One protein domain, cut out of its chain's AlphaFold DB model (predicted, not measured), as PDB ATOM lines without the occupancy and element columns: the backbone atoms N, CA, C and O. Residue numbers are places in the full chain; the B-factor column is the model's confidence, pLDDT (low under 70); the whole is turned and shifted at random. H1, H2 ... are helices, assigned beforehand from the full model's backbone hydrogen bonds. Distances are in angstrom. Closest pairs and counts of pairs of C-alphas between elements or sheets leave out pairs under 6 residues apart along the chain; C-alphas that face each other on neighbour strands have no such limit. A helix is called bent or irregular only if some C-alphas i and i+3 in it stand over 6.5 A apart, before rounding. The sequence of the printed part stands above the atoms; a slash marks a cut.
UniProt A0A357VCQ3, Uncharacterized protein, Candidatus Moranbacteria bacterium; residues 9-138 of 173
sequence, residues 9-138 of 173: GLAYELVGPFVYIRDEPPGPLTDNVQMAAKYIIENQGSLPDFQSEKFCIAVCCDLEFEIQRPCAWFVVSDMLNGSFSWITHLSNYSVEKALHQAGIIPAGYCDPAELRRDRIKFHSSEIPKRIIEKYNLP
ATOM      1  N   GLY A   9      41.459  44.384  35.930       87.19
ATOM      2  CA  GLY A   9      40.100  44.518  35.396       87.19
ATOM      3  C   GLY A   9      39.895  43.717  34.109       87.19
ATOM      4  O   GLY A   9      38.976  42.908  34.033       87.19
ATOM      5  N   LEU A  10      40.804  43.868  33.141       89.06
ATOM      6  CA  LEU A  10      40.752  43.113  31.886       89.06
ATOM      7  C   LEU A  10      40.916  41.605  32.120       89.06
ATOM      8  O   LEU A  10      40.240  40.797  31.487       89.06
ATOM      9  N   ALA A  11      41.796  41.212  33.040       89.50
ATOM     10  CA  ALA A  11      41.984  39.806  33.368       89.50
ATOM     11  C   ALA A  11      40.697  39.183  33.946       89.50
ATOM     12  O   ALA A  11      40.310  38.089  33.530       89.50
ATOM     13  N   TYR A  12      39.991  39.891  34.837       88.00
ATOM     14  CA  TYR A  12      38.700  39.435  35.368       88.00
ATOM     15  C   TYR A  12      37.610  39.340  34.301       88.00
ATOM     16  O   TYR A  12      36.794  38.423  34.359       88.00
ATOM     17  N   GLU A  13      37.587  40.240  33.318       88.00
ATOM     18  CA  GLU A  13      36.637  40.154  32.200       88.00
ATOM     19  C   GLU A  13      36.861  38.893  31.356       88.00
ATOM     20  O   GLU A  13      35.898  38.227  30.972       88.00
ATOM     21  N   LEU A  14      38.124  38.531  31.112       88.56
ATOM     22  CA  LEU A  14      38.486  37.337  30.342       88.56
ATOM     23  C   LEU A  14      38.163  36.034  31.085       88.56
ATOM     24  O   LEU A  14      37.708  35.066  30.477       88.56
ATOM     25  N   VAL A  15      38.407  36.005  32.396       88.44
ATOM     26  CA  VAL A  15      38.233  34.810  33.234       88.44
ATOM     27  C   VAL A  15      36.783  34.634  33.690       88.44
ATOM     28  O   VAL A  15      36.304  33.504  33.801       88.44
ATOM     29  N   GLY A  16      36.060  35.738  33.892       85.81
ATOM     30  CA  GLY A  16      34.713  35.791  34.463       85.81
ATOM     31  C   GLY A  16      33.734  34.731  33.944       85.81
ATOM     32  O   GLY A  16      33.150  34.031  34.771       85.81
ATOM     33  N   PRO A  17      33.561  34.531  32.621       84.94
ATOM     34  CA  PRO A  17      32.613  33.548  32.082       84.94
ATOM     35  C   PRO A  17      32.822  32.103  32.569       84.94
ATOM     36  O   PRO A  17      31.861  31.343  32.667       84.94
ATOM     37  N   PHE A  18      34.054  31.712  32.903       81.94
ATOM     38  CA  PHE A  18      34.398  30.336  33.283       81.94
ATOM     39  C   PHE A  18      34.073  30.030  34.744       81.94
ATOM     40  O   PHE A  18      33.643  28.934  35.096       81.94
ATOM     41  N   VAL A  19      34.221  31.032  35.595       80.31
ATOM     42  CA  VAL A  19      34.109  30.958  37.057       80.31
ATOM     43  C   VAL A  19      32.757  31.436  37.585       80.31
ATOM     44  O   VAL A  19      32.432  31.173  38.743       80.31
ATOM     45  N   TYR A  20      31.950  32.088  36.739       76.31
ATOM     46  CA  TYR A  20      30.617  32.571  37.094       76.31
ATOM     47  C   TYR A  20      29.610  31.435  37.319       76.31
ATOM     48  O   TYR A  20      29.653  30.399  36.641       76.31
ATOM     49  N   ILE A  21      28.624  31.678  38.187       66.50
ATOM     50  CA  ILE A  21      27.367  30.914  38.251       66.50
ATOM     51  C   ILE A  21      26.479  31.346  37.069       66.50
ATOM     52  O   ILE A  21      25.575  32.165  37.222       66.50
ATOM     53  N   ARG A  22      26.793  30.907  35.849       59.91
ATOM     54  CA  ARG A  22      25.886  31.037  34.697       59.91
ATOM     55  C   ARG A  22      25.449  29.655  34.246       59.91
ATOM     56  O   ARG A  22      26.237  28.716  34.305       59.91
ATOM     57  N   ASP A  23      24.212  29.582  33.770       58.72
ATOM     58  CA  ASP A  23      23.592  28.359  33.249       58.72
ATOM     59  C   ASP A  23      24.205  27.906  31.911       58.72
ATOM     60  O   ASP A  23      23.994  26.777  31.472       58.72
ATOM     61  N   GLU A  24      24.983  28.775  31.261       59.78
ATOM     62  CA  GLU A  24      25.630  28.484  29.986       59.78
ATOM     63  C   GLU A  24      27.071  27.993  30.188       59.78
ATOM     64  O   GLU A  24      27.842  28.616  30.932       59.78
ATOM     65  N   PRO A  25      27.472  26.894  29.519       61.75
ATOM     66  CA  PRO A  25      28.849  26.436  29.550       61.75
ATOM     67  C   PRO A  25      29.746  27.486  28.880       61.75
ATOM     68  O   PRO A  25      29.384  28.020  27.827       61.75
ATOM     69  N   PRO A  26      30.914  27.800  29.460       71.25
ATOM     70  CA  PRO A  26      31.826  28.736  28.829       71.25
ATOM     71  C   PRO A  26      32.312  28.188  27.479       71.25
ATOM     72  O   PRO A  26      32.306  26.980  27.231       71.25
ATOM     73  N   GLY A  27      32.759  29.093  26.603       73.00
ATOM     74  CA  GLY A  27      33.478  28.718  25.384       73.00
ATOM     75  C   GLY A  27      34.787  27.967  25.687       73.00
ATOM     76  O   GLY A  27      35.138  27.769  26.849       73.00
ATOM     77  N   PRO A  28      35.545  27.541  24.663       79.06
ATOM     78  CA  PRO A  28      36.804  26.833  24.881       79.06
ATOM     79  C   PRO A  28      37.812  27.696  25.657       79.06
ATOM     80  O   PRO A  28      37.933  28.900  25.414       79.06
ATOM     81  N   LEU A  29      38.559  27.067  26.571       84.19
ATOM     82  CA  LEU A  29      39.685  27.706  27.251       84.19
ATOM     83  C   LEU A  29      40.774  28.038  26.229       84.19
ATOM     84  O   LEU A  29      41.203  27.179  25.462       84.19
ATOM     85  N   THR A  30      41.201  29.298  26.211       88.62
ATOM     86  CA  THR A  30      42.276  29.781  25.334       88.62
ATOM     87  C   THR A  30      43.512  30.125  26.156       88.62
ATOM     88  O   THR A  30      43.395  30.458  27.338       88.62
ATOM     89  N   ASP A  31      44.683  30.153  25.519       88.75
ATOM     90  CA  ASP A  31      45.944  30.567  26.156       88.75
ATOM     91  C   ASP A  31      45.839  31.953  26.814       88.75
ATOM     92  O   ASP A  31      46.413  32.198  27.873       88.75
ATOM     93  N   ASN A  32      45.047  32.862  26.229       89.25
ATOM     94  CA  ASN A  32      44.804  34.190  26.795       89.25
ATOM     95  C   ASN A  32      44.035  34.127  28.123       89.25
ATOM     96  O   ASN A  32      44.325  34.911  29.024       89.25
ATOM     97  N   VAL A  33      43.077  33.202  28.258       89.81
ATOM     98  CA  VAL A  33      42.315  33.008  29.504       89.81
ATOM     99  C   VAL A  33      43.218  32.419  30.584       89.81
ATOM    100  O   VAL A  33      43.208  32.906  31.709       89.81
ATOM    101  N   GLN A  34      44.055  31.434  30.244       91.00
ATOM    102  CA  GLN A  34      45.013  30.866  31.199       91.00
ATOM    103  C   GLN A  34      46.062  31.894  31.641       91.00
ATOM    104  O   GLN A  34      46.380  31.993  32.825       91.00
ATOM    105  N   MET A  35      46.568  32.708  30.712       91.00
ATOM    106  CA  MET A  35      47.490  33.800  31.026       91.00
ATOM    107  C   MET A  35      46.837  34.848  31.937       91.00
ATOM    108  O   MET A  35      47.456  35.276  32.910       91.00
ATOM    109  N   ALA A  36      45.584  35.227  31.669       91.12
ATOM    110  CA  ALA A  36      44.824  36.137  32.525       91.12
ATOM    111  C   ALA A  36      44.585  35.552  33.924       91.12
ATOM    112  O   ALA A  36      44.762  36.243  34.925       91.12
ATOM    113  N   ALA A  37      44.254  34.264  34.008       91.25
ATOM    114  CA  ALA A  37      44.066  33.556  35.268       91.25
ATOM    115  C   ALA A  37      45.347  33.548  36.123       91.25
ATOM    116  O   ALA A  37      45.299  33.900  37.303       91.25
ATOM    117  N   LYS A  38      46.505  33.235  35.522       90.94
ATOM    118  CA  LYS A  38      47.814  33.312  36.197       90.94
ATOM    119  C   LYS A  38      48.122  34.730  36.673       90.94
ATOM    120  O   LYS A  38      48.479  34.919  37.833       90.94
ATOM    121  N   TYR A  39      47.885  35.725  35.817       89.75
ATOM    122  CA  TYR A  39      48.081  37.132  36.162       89.75
ATOM    123  C   TYR A  39      47.251  37.547  37.386       89.75
ATOM    124  O   TYR A  39      47.785  38.196  38.284       89.75
ATOM    125  N   ILE A  40      45.974  37.145  37.471       88.38
ATOM    126  CA  ILE A  40      45.135  37.426  38.648       88.38
ATOM    127  C   ILE A  40      45.734  36.780  39.897       88.38
ATOM    128  O   ILE A  40      45.903  37.459  40.906       88.38
ATOM    129  N   ILE A  41      46.100  35.497  39.844       87.81
ATOM    130  CA  ILE A  41      46.634  34.773  41.009       87.81
ATOM    131  C   ILE A  41      47.901  35.447  41.560       87.81
ATOM    132  O   ILE A  41      48.048  35.569  42.781       87.81
ATOM    133  N   GLU A  42      48.771  35.927  40.671       85.62
ATOM    134  CA  GLU A  42      50.029  36.601  41.008       85.62
ATOM    135  C   GLU A  42      49.841  38.036  41.527       85.62
ATOM    136  O   GLU A  42      50.602  38.471  42.389       85.62
ATOM    137  N   ASN A  43      48.842  38.773  41.025       84.06
ATOM    138  CA  ASN A  43      48.697  40.215  41.276       84.06
ATOM    139  C   ASN A  43      47.531  40.579  42.203       84.06
ATOM    140  O   ASN A  43      47.432  41.717  42.667       84.06
ATOM    141  N   GLN A  44      46.626  39.646  42.478       78.12
ATOM    142  CA  GLN A  44      45.549  39.859  43.428       78.12
ATOM    143  C   GLN A  44      46.103  39.826  44.853       78.12
ATOM    144  O   GLN A  44      46.956  38.999  45.196       78.12
ATOM    145  N   GLY A  45      45.564  40.719  45.685       71.31
ATOM    146  CA  GLY A  45      45.861  40.783  47.107       71.31
ATOM    147  C   GLY A  45      45.534  39.481  47.833       71.31
ATOM    148  O   GLY A  45      45.158  38.462  47.253       71.31
ATOM    149  N   SER A  46      45.692  39.515  49.145       66.88
ATOM    150  CA  SER A  46      45.894  38.280  49.880       66.88
ATOM    151  C   SER A  46      44.890  37.991  50.991       66.88
ATOM    152  O   SER A  46      45.044  37.025  51.737       66.88
ATOM    153  N   LEU A  47      43.829  38.794  51.051       64.62
ATOM    154  CA  LEU A  47      42.686  38.588  51.933       64.62
ATOM    155  C   LEU A  47      42.068  37.185  51.736       64.62
ATOM    156  O   LEU A  47      42.094  36.682  50.611       64.62
ATOM    157  N   PRO A  48      41.481  36.572  52.786       63.81
ATOM    158  CA  PRO A  48      40.861  35.239  52.711       63.81
ATOM    159  C   PRO A  48      39.929  35.056  51.502       63.81
ATOM    160  O   PRO A  48      40.065  34.116  50.720       63.81
ATOM    161  N   ASP A  49      39.058  36.035  51.269       67.69
ATOM    162  CA  ASP A  49      38.070  36.022  50.186       67.69
ATOM    163  C   ASP A  49      38.715  36.001  48.787       67.69
ATOM    164  O   ASP A  49      38.136  35.463  47.841       67.69
ATOM    165  N   PHE A  50      39.935  36.534  48.645       77.56
ATOM    166  CA  PHE A  50      40.717  36.438  47.411       77.56
ATOM    167  C   PHE A  50      41.361  35.066  47.235       77.56
ATOM    168  O   PHE A  50      41.529  34.617  46.109       77.56
ATOM    169  N   GLN A  51      41.692  34.351  48.308       80.31
ATOM    170  CA  GLN A  51      42.293  33.022  48.177       80.31
ATOM    171  C   GLN A  51      41.299  31.989  47.643       80.31
ATOM    172  O   GLN A  51      41.635  31.179  46.775       80.31
ATOM    173  N   SER A  52      40.052  32.065  48.109       82.81
ATOM    174  CA  SER A  52      38.955  31.264  47.557       82.81
ATOM    175  C   SER A  52      38.705  31.593  46.080       82.81
ATOM    176  O   SER A  52      38.429  30.700  45.278       82.81
ATOM    177  N   GLU A  53      38.885  32.856  45.684       86.69
ATOM    178  CA  GLU A  53      38.799  33.285  44.286       86.69
ATOM    179  C   GLU A  53      39.927  32.733  43.420       86.69
ATOM    180  O   GLU A  53      39.661  32.173  42.356       86.69
ATOM    181  N   LYS A  54      41.170  32.790  43.907       88.06
ATOM    182  CA  LYS A  54      42.329  32.191  43.235       88.06
ATOM    183  C   LYS A  54      42.128  30.701  42.988       88.06
ATOM    184  O   LYS A  54      42.441  30.223  41.902       88.06
ATOM    185  N   PHE A  55      41.545  29.974  43.945       90.31
ATOM    186  CA  PHE A  55      41.180  28.571  43.742       90.31
ATOM    187  C   PHE A  55      40.119  28.391  42.655       90.31
ATOM    188  O   PHE A  55      40.301  27.555  41.770       90.31
ATOM    189  N   CYS A  56      39.050  29.194  42.679       90.50
ATOM    190  CA  CYS A  56      38.022  29.144  41.640       90.50
ATOM    191  C   CYS A  56      38.619  29.355  40.251       90.50
ATOM    192  O   CYS A  56      38.357  28.581  39.338       90.50
ATOM    193  N   ILE A  57      39.456  30.380  40.111       90.44
ATOM    194  CA  ILE A  57      40.130  30.720  38.862       90.44
ATOM    195  C   ILE A  57      41.064  29.590  38.426       90.44
ATOM    196  O   ILE A  57      40.975  29.139  37.287       90.44
ATOM    197  N   ALA A  58      41.915  29.090  39.326       92.25
ATOM    198  CA  ALA A  58      42.887  28.055  38.995       92.25
ATOM    199  C   ALA A  58      42.225  26.768  38.485       92.25
ATOM    200  O   ALA A  58      42.701  26.179  37.517       92.25
ATOM    201  N   VAL A  59      41.124  26.345  39.110       92.81
ATOM    202  CA  VAL A  59      40.419  25.117  38.724       92.81
ATOM    203  C   VAL A  59      39.541  25.328  37.495       92.81
ATOM    204  O   VAL A  59      39.614  24.544  36.553       92.81
ATOM    205  N   CYS A  60      38.718  26.379  37.477       90.56
ATOM    206  CA  CYS A  60      37.770  26.599  36.383       90.56
ATOM    207  C   CYS A  60      38.465  26.957  35.064       90.56
ATOM    208  O   CYS A  60      37.926  26.662  33.998       90.56
ATOM    209  N   CYS A  61      39.657  27.559  35.127       90.56
ATOM    210  CA  CYS A  61      40.492  27.831  33.959       90.56
ATOM    211  C   CYS A  61      41.497  26.716  33.632       90.56
ATOM    212  O   CYS A  61      42.345  26.929  32.767       90.56
ATOM    213  N   ASP A  62      41.393  25.559  34.294       91.12
ATOM    214  CA  ASP A  62      42.229  24.374  34.067       91.12
ATOM    215  C   ASP A  62      43.735  24.688  34.075       91.12
ATOM    216  O   ASP A  62      44.488  24.312  33.177       91.12
ATOM    217  N   LEU A  63      44.175  25.454  35.081       91.38
ATOM    218  CA  LEU A  63      45.594  25.760  35.261       91.38
ATOM    219  C   LEU A  63      46.369  24.529  35.733       91.38
ATOM    220  O   LEU A  63      45.795  23.562  36.229       91.38
ATOM    221  N   GLU A  64      47.694  24.586  35.641       91.94
ATOM    222  CA  GLU A  64      48.560  23.489  36.054       91.94
ATOM    223  C   GLU A  64      48.353  23.114  37.528       91.94
ATOM    224  O   GLU A  64      48.072  23.957  38.392       91.94
ATOM    225  N   PHE A  65      48.518  21.827  37.833       89.38
ATOM    226  CA  PHE A  65      48.292  21.282  39.170       89.38
ATOM    227  C   PHE A  65      49.140  21.991  40.238       89.38
ATOM    228  O   PHE A  65      48.677  22.221  41.353       89.38
ATOM    229  N   GLU A  66      50.352  22.408  39.881       87.88
ATOM    230  CA  GLU A  66      51.291  23.159  40.713       87.88
ATOM    231  C   GLU A  66      50.748  24.527  41.147       87.88
ATOM    232  O   GLU A  66      51.137  25.026  42.202       87.88
ATOM    233  N   ILE A  67      49.830  25.114  40.371       89.06
ATOM    234  CA  ILE A  67      49.129  26.364  40.696       89.06
ATOM    235  C   ILE A  67      47.840  26.068  41.465       89.06
ATOM    236  O   ILE A  67      47.534  26.739  42.453       89.06
ATOM    237  N   GLN A  68      47.089  25.038  41.062       92.12
ATOM    238  CA  GLN A  68      45.853  24.665  41.755       92.12
ATOM    239  C   GLN A  68      46.113  24.219  43.203       92.12
ATOM    240  O   GLN A  68      45.362  24.580  44.110       92.12
ATOM    241  N   ARG A  69      47.191  23.466  43.438       88.56
ATOM    242  CA  ARG A  69      47.560  22.890  44.739       88.56
ATOM    243  C   ARG A  69      47.720  23.927  45.864       88.56
ATOM    244  O   ARG A  69      47.084  23.746  46.904       88.56
ATOM    245  N   PRO A  70      48.507  25.012  45.722       83.81
ATOM    246  CA  PRO A  70      48.562  26.056  46.743       83.81
ATOM    247  C   PRO A  70      47.225  26.768  46.940       83.81
ATOM    248  O   PRO A  70      46.866  27.067  48.077       83.81
ATOM    249  N   CYS A  71      46.451  26.985  45.873       88.31
ATOM    250  CA  CYS A  71      45.129  27.600  45.989       88.31
ATOM    251  C   CYS A  71      44.156  26.719  46.794       88.31
ATOM    252  O   CYS A  71      43.444  27.210  47.670       88.31
ATOM    253  N   ALA A  72      44.183  25.402  46.567       90.25
ATOM    254  CA  ALA A  72      43.385  24.426  47.307       90.25
ATOM    255  C   ALA A  72      43.722  24.417  48.808       90.25
ATOM    256  O   ALA A  72      42.839  24.264  49.654       90.25
ATOM    257  N   TRP A  73      44.995  24.623  49.154       85.12
ATOM    258  CA  TRP A  73      45.428  24.721  50.547       85.12
ATOM    259  C   TRP A  73      44.818  25.914  51.287       85.12
ATOM    260  O   TRP A  73      44.428  25.780  52.452       85.12
ATOM    261  N   PHE A  74      44.709  27.073  50.635       81.12
ATOM    262  CA  PHE A  74      44.074  28.230  51.259       81.12
ATOM    263  C   PHE A  74      42.593  27.984  51.531       81.12
ATOM    264  O   PHE A  74      42.142  28.245  52.641       81.12
ATOM    265  N   VAL A  75      41.877  27.369  50.585       85.38
ATOM    266  CA  VAL A  75      40.468  26.989  50.774       85.38
ATOM    267  C   VAL A  75      40.295  26.055  51.972       85.38
ATOM    268  O   VAL A  75      39.440  26.292  52.822       85.38
ATOM    269  N   VAL A  76      41.138  25.023  52.093       83.25
ATOM    270  CA  VAL A  76      41.120  24.126  53.264       83.25
ATOM    271  C   VAL A  76      41.407  24.897  54.551       83.25
ATOM    272  O   VAL A  76      40.731  24.686  55.557       83.25
ATOM    273  N   SER A  77      42.379  25.809  54.530       77.19
ATOM    274  CA  SER A  77      42.722  26.633  55.691       77.19
ATOM    275  C   SER A  77      41.550  27.525  56.117       77.19
ATOM    276  O   SER A  77      41.234  27.583  57.304       77.19
ATOM    277  N   ASP A  78      40.862  28.159  55.167       77.88
ATOM    278  CA  ASP A  78      39.689  28.994  55.437       77.88
ATOM    279  C   ASP A  78      38.514  28.179  55.987       77.88
ATOM    280  O   ASP A  78      37.844  28.608  56.932       77.88
ATOM    281  N   MET A  79      38.291  26.971  55.453       78.06
ATOM    282  CA  MET A  79      37.261  26.053  55.955       78.06
ATOM    283  C   MET A  79      37.522  25.667  57.414       78.06
ATOM    284  O   MET A  79      36.599  25.674  58.227       78.06
ATOM    285  N   LEU A  80      38.776  25.366  57.759       74.56
ATOM    286  CA  LEU A  80      39.169  24.971  59.114       74.56
ATOM    287  C   LEU A  80      39.149  26.142  60.107       74.56
ATOM    288  O   LEU A  80      38.836  25.940  61.280       74.56
ATOM    289  N   ASN A  81      39.446  27.357  59.645       71.31
ATOM    290  CA  ASN A  81      39.430  28.569  60.469       71.31
ATOM    291  C   ASN A  81      38.030  29.194  60.605       71.31
ATOM    292  O   ASN A  81      37.852  30.148  61.363       71.31
ATOM    293  N   GLY A  82      37.028  28.672  59.888       68.19
ATOM    294  CA  GLY A  82      35.665  29.205  59.890       68.19
ATOM    295  C   GLY A  82      35.523  30.556  59.179       68.19
ATOM    296  O   GLY A  82      34.563  31.278  59.448       68.19
ATOM    297  N   SER A  83      36.473  30.907  58.306       70.19
ATOM    298  CA  SER A  83      36.448  32.098  57.442       70.19
ATOM    299  C   SER A  83      35.915  31.809  56.036       70.19
ATOM    300  O   SER A  83      35.800  32.727  55.236       70.19
ATOM    301  N   PHE A  84      35.582  30.554  55.731       77.62
ATOM    302  CA  PHE A  84      35.165  30.130  54.400       77.62
ATOM    303  C   PHE A  84      33.775  30.632  53.986       77.62
ATOM    304  O   PHE A  84      32.807  30.529  54.740       77.62
ATOM    305  N   SER A  85      33.668  31.068  52.732       77.56
ATOM    306  CA  SER A  85      32.422  31.409  52.049       77.56
ATOM    307  C   SER A  85      32.346  30.662  50.717       77.56
ATOM    308  O   SER A  85      33.359  30.466  50.045       77.56
ATOM    309  N   TRP A  86      31.138  30.264  50.309       80.06
ATOM    310  CA  TRP A  86      30.915  29.683  48.980       80.06
ATOM    311  C   TRP A  86      31.089  30.695  47.846       80.06
ATOM    312  O   TRP A  86      31.356  30.302  46.707       80.06
ATOM    313  N   ILE A  87      30.930  31.979  48.165       75.81
ATOM    314  CA  ILE A  87      31.025  33.102  47.239       75.81
ATOM    315  C   ILE A  87      32.239  33.962  47.603       75.81
ATOM    316  O   ILE A  87      32.498  34.222  48.779       75.81
ATOM    317  N   THR A  88      32.965  34.423  46.587       75.31
ATOM    318  CA  THR A  88      34.145  35.290  46.736       75.31
ATOM    319  C   THR A  88      33.774  36.777  46.781       75.31
ATOM    320  O   THR A  88      32.620  37.154  46.562       75.31
ATOM    321  N   HIS A  89      34.762  37.656  46.997       68.06
ATOM    322  CA  HIS A  89      34.578  39.115  47.023       68.06
ATOM    323  C   HIS A  89      33.823  39.676  45.810       68.06
ATOM    324  O   HIS A  89      33.069  40.642  45.941       68.06
ATOM    325  N   LEU A  90      33.983  39.068  44.634       64.56
ATOM    326  CA  LEU A  90      33.299  39.503  43.420       64.56
ATOM    327  C   LEU A  90      31.848  39.008  43.314       64.56
ATOM    328  O   LEU A  90      31.246  39.181  42.261       64.56
ATOM    329  N   SER A  91      31.272  38.416  44.371       58.34
ATOM    330  CA  SER A  91      29.881  37.918  44.487       58.34
ATOM    331  C   SER A  91      29.442  36.878  43.445       58.34
ATOM    332  O   SER A  91      28.328  36.363  43.484       58.34
ATOM    333  N   ASN A  92      30.332  36.566  42.511       64.06
ATOM    334  CA  ASN A  92      30.006  35.979  41.225       64.06
ATOM    335  C   ASN A  92      30.757  34.670  40.970       64.06
ATOM    336  O   ASN A  92      30.361  33.908  40.096       64.06
ATOM    337  N   TYR A  93      31.830  34.414  41.721       75.31
ATOM    338  CA  TYR A  93      32.676  33.234  41.591       75.31
ATOM    339  C   TYR A  93      32.223  32.224  42.640       75.31
ATOM    340  O   TYR A  93      32.084  32.570  43.815       75.31
ATOM    341  N   SER A  94      31.974  30.990  42.206       80.88
ATOM    342  CA  SER A  94      31.460  29.934  43.077       80.88
ATOM    343  C   SER A  94      32.532  28.898  43.376       80.88
ATOM    344  O   SER A  94      32.988  28.182  42.477       80.88
ATOM    345  N   VAL A  95      32.877  28.762  44.659       86.50
ATOM    346  CA  VAL A  95      33.750  27.674  45.116       86.50
ATOM    347  C   VAL A  95      33.072  26.319  44.901       86.50
ATOM    348  O   VAL A  95      33.755  25.338  44.618       86.50
ATOM    349  N   GLU A  96      31.738  26.249  44.943       86.88
ATOM    350  CA  GLU A  96      30.997  25.025  44.617       86.88
ATOM    351  C   GLU A  96      31.297  24.575  43.180       86.88
ATOM    352  O   GLU A  96      31.630  23.411  42.956       86.88
ATOM    353  N   LYS A  97      31.265  25.502  42.211       86.19
ATOM    354  CA  LYS A  97      31.580  25.203  40.805       86.19
ATOM    355  C   LYS A  97      33.000  24.660  40.658       86.19
ATOM    356  O   LYS A  97      33.201  23.647  39.992       86.19
ATOM    357  N   ALA A  98      33.961  25.292  41.328       90.50
ATOM    358  CA  ALA A  98      35.349  24.849  41.328       90.50
ATOM    359  C   ALA A  98      35.501  23.447  41.942       90.50
ATOM    360  O   ALA A  98      36.126  22.573  41.348       90.50
ATOM    361  N   LEU A  99      34.875  23.180  43.092       91.75
ATOM    362  CA  LEU A  99      34.906  21.857  43.723       91.75
ATOM    363  C   LEU A  99      34.199  20.787  42.878       91.75
ATOM    364  O   LEU A  99      34.654  19.642  42.849       91.75
ATOM    365  N   HIS A 100      33.119  21.136  42.180       90.38
ATOM    366  CA  HIS A 100      32.444  20.231  41.255       90.38
ATOM    367  C   HIS A 100      33.315  19.907  40.036       90.38
ATOM    368  O   HIS A 100      33.482  18.735  39.703       90.38
ATOM    369  N   GLN A 101      33.931  20.916  39.411       90.12
ATOM    370  CA  GLN A 101      34.850  20.733  38.283       90.12
ATOM    371  C   GLN A 101      36.099  19.940  38.693       90.12
ATOM    372  O   GLN A 101      36.586  19.091  37.949       90.12
ATOM    373  N   ALA A 102      36.561  20.128  39.928       92.00
ATOM    374  CA  ALA A 102      37.568  19.289  40.560       92.00
ATOM    375  C   ALA A 102      37.056  17.874  40.916       92.00
ATOM    376  O   ALA A 102      37.839  17.052  41.382       92.00
ATOM    377  N   GLY A 103      35.781  17.531  40.741       92.62
ATOM    378  CA  GLY A 103      35.248  16.207  41.081       92.62
ATOM    379  C   GLY A 103      35.261  15.891  42.583       92.62
ATOM    380  O   GLY A 103      35.319  14.726  42.964       92.62
ATOM    381  N   ILE A 104      35.253  16.912  43.443       92.62
ATOM    382  CA  ILE A 104      35.257  16.770  44.909       92.62
ATOM    383  C   ILE A 104      33.828  16.640  45.449       92.62
ATOM    384  O   ILE A 104      33.571  15.860  46.375       92.62
ATOM    385  N   ILE A 105      32.899  17.392  44.855       90.00
ATOM    386  CA  ILE A 105      31.470  17.388  45.186       90.00
ATOM    387  C   ILE A 105      30.618  17.131  43.929       90.00
ATOM    388  O   ILE A 105      31.059  17.418  42.810       90.00
ATOM    389  N   PRO A 106      29.402  16.575  44.078       87.94
ATOM    390  CA  PRO A 106      28.444  16.497  42.978       87.94
ATOM    391  C   PRO A 106      27.968  17.891  42.538       87.94
ATOM    392  O   PRO A 106      28.120  18.868  43.267       87.94
ATOM    393  N   ALA A 107      27.371  17.975  41.347       83.44
ATOM    394  CA  ALA A 107      26.702  19.190  40.890       83.44
ATOM    395  C   ALA A 107      25.478  19.501  41.771       83.44
ATOM    396  O   ALA A 107      24.752  18.577  42.144       83.44
ATOM    397  N   GLY A 108      25.232  20.783  42.062       78.38
ATOM    398  CA  GLY A 108      24.103  21.217  42.894       78.38
ATOM    399  C   GLY A 108      24.203  20.728  44.339       78.38
ATOM    400  O   GLY A 108      23.197  20.348  44.935       78.38
ATOM    401  N   TYR A 109      25.424  20.668  44.871       84.31
ATOM    402  CA  TYR A 109      25.682  20.275  46.253       84.31
ATOM    403  C   TYR A 109      25.126  21.311  47.237       84.31
ATOM    404  O   TYR A 109      24.615  20.933  48.289       84.31
ATOM    405  N   CYS A 110      25.222  22.596  46.892       78.00
ATOM    406  CA  CYS A 110      24.692  23.696  47.688       78.00
ATOM    407  C   CYS A 110      23.339  24.140  47.142       78.00
ATOM    408  O   CYS A 110      23.158  24.278  45.929       78.00
ATOM    409  N   ASP A 111      22.402  24.459  48.032       77.56
ATOM    410  CA  ASP A 111      21.208  25.177  47.598       77.56
ATOM    411  C   ASP A 111      21.535  26.665  47.296       77.56
ATOM    412  O   ASP A 111      22.505  27.232  47.822       77.56
ATOM    413  N   PRO A 112      20.737  27.359  46.460       71.31
ATOM    414  CA  PRO A 112      20.988  28.764  46.134       71.31
ATOM    415  C   PRO A 112      20.964  29.724  47.334       71.31
ATOM    416  O   PRO A 112      21.488  30.837  47.234       71.31
ATOM    417  N   ALA A 113      20.331  29.346  48.447       70.56
ATOM    418  CA  ALA A 113      20.289  30.155  49.661       70.56
ATOM    419  C   ALA A 113      21.569  29.986  50.496       70.56
ATOM    420  O   ALA A 113      22.019  30.954  51.104       70.56
ATOM    421  N   GLU A 114      22.173  28.799  50.494       68.75
ATOM    422  CA  GLU A 114      23.462  28.488  51.106       68.75
ATOM    423  C   GLU A 114      24.613  29.158  50.374       68.75
ATOM    424  O   GLU A 114      25.500  29.693  51.033       68.75
ATOM    425  N   LEU A 115      24.567  29.217  49.039       67.44
ATOM    426  CA  LEU A 115      25.560  29.960  48.262       67.44
ATOM    427  C   LEU A 115      25.641  31.422  48.716       67.44
ATOM    428  O   LEU A 115      26.727  31.966  48.849       67.44
ATOM    429  N   ARG A 116      24.503  32.047  49.036       65.62
ATOM    430  CA  ARG A 116      24.429  33.462  49.445       65.62
ATOM    431  C   ARG A 116      24.839  33.727  50.895       65.62
ATOM    432  O   ARG A 116      24.799  34.882  51.318       65.62
ATOM    433  N   ARG A 117      25.173  32.698  51.681       62.16
ATOM    434  CA  ARG A 117      25.595  32.882  53.074       62.16
ATOM    435  C   ARG A 117      27.078  33.211  53.129       62.16
ATOM    436  O   ARG A 117      27.917  32.388  52.783       62.16
ATOM    437  N   ASP A 118      27.372  34.400  53.638       59.00
ATOM    438  CA  ASP A 118      28.726  34.774  54.020       59.00
ATOM    439  C   ASP A 118      29.157  33.971  55.263       59.00
ATOM    440  O   ASP A 118      28.365  33.773  56.190       59.00
ATOM    441  N   ARG A 119      30.409  33.500  55.267       60.69
ATOM    442  CA  ARG A 119      31.072  32.765  56.366       60.69
ATOM    443  C   ARG A 119      30.278  31.579  56.915       60.69
ATOM    444  O   ARG A 119      29.650  31.632  57.977       60.69
ATOM    445  N   ILE A 120      30.371  30.455  56.220       59.03
ATOM    446  CA  ILE A 120      29.725  29.207  56.623       59.03
ATOM    447  C   ILE A 120      30.659  28.441  57.550       59.03
ATOM    448  O   ILE A 120      31.775  28.069  57.186       59.03
ATOM    449  N   LYS A 121      30.176  28.134  58.755       51.56
ATOM    450  CA  LYS A 121      30.846  27.156  59.612       51.56
ATOM    451  C   LYS A 121      30.644  25.765  59.022       51.56
ATOM    452  O   LYS A 121      29.569  25.179  59.143       51.56
ATOM    453  N   PHE A 122      31.692  25.228  58.406       57.09
ATOM    454  CA  PHE A 122      31.717  23.831  57.996       57.09
ATOM    455  C   PHE A 122      31.782  22.933  59.227       57.09
ATOM    456  O   PHE A 122      32.810  22.815  59.886       57.09
ATOM    457  N   HIS A 123      30.661  22.287  59.539       45.94
ATOM    458  CA  HIS A 123      30.609  21.250  60.567       45.94
ATOM    459  C   HIS A 123      31.042  19.874  60.034       45.94
ATOM    460  O   HIS A 123      31.416  19.003  60.819       45.94
ATOM    461  N   SER A 124      31.027  19.673  58.710       54.81
ATOM    462  CA  SER A 124      31.449  18.420  58.081       54.81
ATOM    463  C   SER A 124      32.941  18.431  57.752       54.81
ATOM    464  O   SER A 124      33.417  19.246  56.965       54.81
ATOM    465  N   SER A 125      33.670  17.461  58.311       62.91
ATOM    466  CA  SER A 125      35.090  17.218  58.015       62.91
ATOM    467  C   SER A 125      35.356  16.654  56.610       62.91
ATOM    468  O   SER A 125      36.502  16.362  56.285       62.91
ATOM    469  N   GLU A 126      34.325  16.444  55.789       76.62
ATOM    470  CA  GLU A 126      34.426  15.630  54.575       76.62
ATOM    471  C   GLU A 126      34.990  16.382  53.363       76.62
ATOM    472  O   GLU A 126      35.903  15.879  52.714       76.62
ATOM    473  N   ILE A 127      34.516  17.601  53.080       84.94
ATOM    474  CA  ILE A 127      35.020  18.398  51.946       84.94
ATOM    475  C   ILE A 127      36.514  18.723  52.110       84.94
ATOM    476  O   ILE A 127      37.272  18.414  51.189       84.94
ATOM    477  N   PRO A 128      36.987  19.241  53.266       82.69
ATOM    478  CA  PRO A 128      38.416  19.451  53.483       82.69
ATOM    479  C   PRO A 128      39.254  18.187  53.264       82.69
ATOM    480  O   PRO A 128      40.293  18.260  52.616       82.69
ATOM    481  N   LYS A 129      38.795  17.018  53.738       82.00
ATOM    482  CA  LYS A 129      39.495  15.737  53.529       82.00
ATOM    483  C   LYS A 129      39.611  15.382  52.049       82.00
ATOM    484  O   LYS A 129      40.705  15.078  51.589       82.00
ATOM    485  N   ARG A 130      38.518  15.492  51.292       88.38
ATOM    486  CA  ARG A 130      38.526  15.211  49.850       88.38
ATOM    487  C   ARG A 130      39.426  16.180  49.073       88.38
ATOM    488  O   ARG A 130      40.116  15.753  48.152       88.38
ATOM    489  N   ILE A 131      39.461  17.466  49.451       89.62
ATOM    490  CA  ILE A 131      40.390  18.446  48.856       89.62
ATOM    491  C   ILE A 131      41.842  18.041  49.151       89.62
ATOM    492  O   ILE A 131      42.672  18.013  48.243       89.62
ATOM    493  N   ILE A 132      42.139  17.698  50.410       85.25
ATOM    494  CA  ILE A 132      43.467  17.250  50.847       85.25
ATOM    495  C   ILE A 132      43.929  16.034  50.047       85.25
ATOM    496  O   ILE A 132      45.049  16.033  49.544       85.25
ATOM    497  N   GLU A 133      43.073  15.025  49.899       86.62
ATOM    498  CA  GLU A 133      43.383  13.806  49.150       86.62
ATOM    499  C   GLU A 133      43.613  14.105  47.665       86.62
ATOM    500  O   GLU A 133      44.625  13.681  47.106       86.62
ATOM    501  N   LYS A 134      42.729  14.892  47.033       93.00
ATOM    502  CA  LYS A 134      42.833  15.219  45.603       93.00
ATOM    503  C   LYS A 134      44.121  15.965  45.262       93.00
ATOM    504  O   LYS A 134      44.757  15.662  44.257       93.00
ATOM    505  N   TYR A 135      44.479  16.960  46.069       89.44
ATOM    506  CA  TYR A 135      45.634  17.820  45.803       89.44
ATOM    507  C   TYR A 135      46.910  17.357  46.519       89.44
ATOM    508  O   TYR A 135      47.928  18.056  46.484       89.44
ATOM    509  N   ASN A 136      46.865  16.179  47.155       85.38
ATOM    510  CA  ASN A 136      47.940  15.638  47.983       85.38
ATOM    511  C   ASN A 136      48.484  16.710  48.942       85.38
ATOM    512  O   ASN A 136      49.675  17.028  48.937       85.38
ATOM    513  N   LEU A 137      47.583  17.379  49.664       82.75
ATOM    514  CA  LEU A 137      47.944  18.516  50.501       82.75
ATOM    515  C   LEU A 137      48.602  18.045  51.796       82.75
ATOM    516  O   LEU A 137      48.196  17.031  52.371       82.75
ATOM    517  N   PRO A 138      49.568  18.809  52.316       69.38
ATOM    518  CA  PRO A 138      50.146  18.501  53.607       69.38
ATOM    519  C   PRO A 138      49.104  18.570  54.728       69.38
ATOM    520  O   PRO A 138      48.592  19.631  55.073       69.38
TER     521      PRO A 138
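What this domain is: This is residues 9 to 138 of the 173 residues of an uncharacterized protein of Candidatus Moranbacteria bacterium (UniProt A0A357VCQ3). A compact, all-helix body is built round H3, which lies in the middle with H4 and H5 packed along it and part of H2 beside one end. H1 crosses H2 at a steep angle and meets the last residues of H3, H7 packs on H4, and the four-residue H6 lies farthest out and touches no helix. The printed part has 130 residues, with seven named helices in the order H1 to H7 and no named strand; the helices hold 74 of the residues. The radius of gyration of the C-alphas is 13.5 A, and the C-alphas span 39 by 32 by 26 A, a rounded outline.

Where its parts are: H1 comes first, residues 9 to 19, and its C-alpha 9 is at (40.100, 44.518, 35.396). It is irregular, with C-alphas 14 and 17 at 7.2 A, and its line is a rough one. H2, residues 31 to 43, is 18.1 A from first to last C-alpha. H3, residues 48 to 60, is 18.7 A long and ends with C-alpha 60 at (37.770, 26.599, 36.383). H4, residues 65 to 81, is the longest helix by residues, with 17, and measures 24.2 A; it is neither bent nor irregular, but only just: C-alphas 67 and 70 are 6.1 A apart. H5 is residues 95 to 101, 9.8 A long, and H6 is residues 112 to 115, 5.2 A long. H7, residues 126 to 134, is 12.3 A long and ends with C-alpha 134 at (42.833, 15.219, 45.603).

How they stand to each other: H3 is the hub, touching H1, H2, H4 and H5. H3 and H4 form a helical hairpin and run opposite ways at a tilt of 38 degrees, only just steep; their closest C-alphas, those of Phe 55 and Cys 71, are 4.6 A apart. H5 touches H3 at a shallow tilt of 20 degrees, the same way, and the closest C-alphas are those of Cys 56 and Ala 98, 5.1 A apart. H2 and H3 are a helical hairpin too, at a shallow tilt of 17 degrees, opposite ways; residues 37 to 41 of H2 alone touch H3, closest at the C-alphas of Ile 41 and Lys 54, 5.5 A. H1 touches residues 56 to 60 of H3 alone, closest at the C-alphas of Val 19 and Cys 60, 5.7 A, at a steep tilt of 64 degrees. H1 and H2 touch with the C-alphas of Ala 11 and Ala 36 closest, 4.7 A, and run opposite ways at 67 degrees, a tilt only just steep. H7 touches H4 at a shallow tilt of 22 degrees, opposite ways, with the C-alphas of Val 76 and Pro 128 closest, 5.4 A. H5 and H7 are only just apart, at 8.2 A. H6 is apart from the other six helices, only just so from H5, at 8.2 A. In H2, H3, H5 and H7 every O i to N i+4 pair is within hydrogen-bond range, against 4 of 7 in H1 and 11 of 13 in H4; H6 is too short for such a pair.

The domain as a whole: The C-alphas of Asn 32 and His 123, the two farthest apart, are 38.9 A apart. The printed part has no cut. The links from H1 to H2 and from H4 to H5 are long, the latter residues 82 to 94. The mean pLDDT of the printed part is 80.2; 27 residues are under 70, among them residues 21 to 25, 46 to 49, 89 to 92 and 114 to 125.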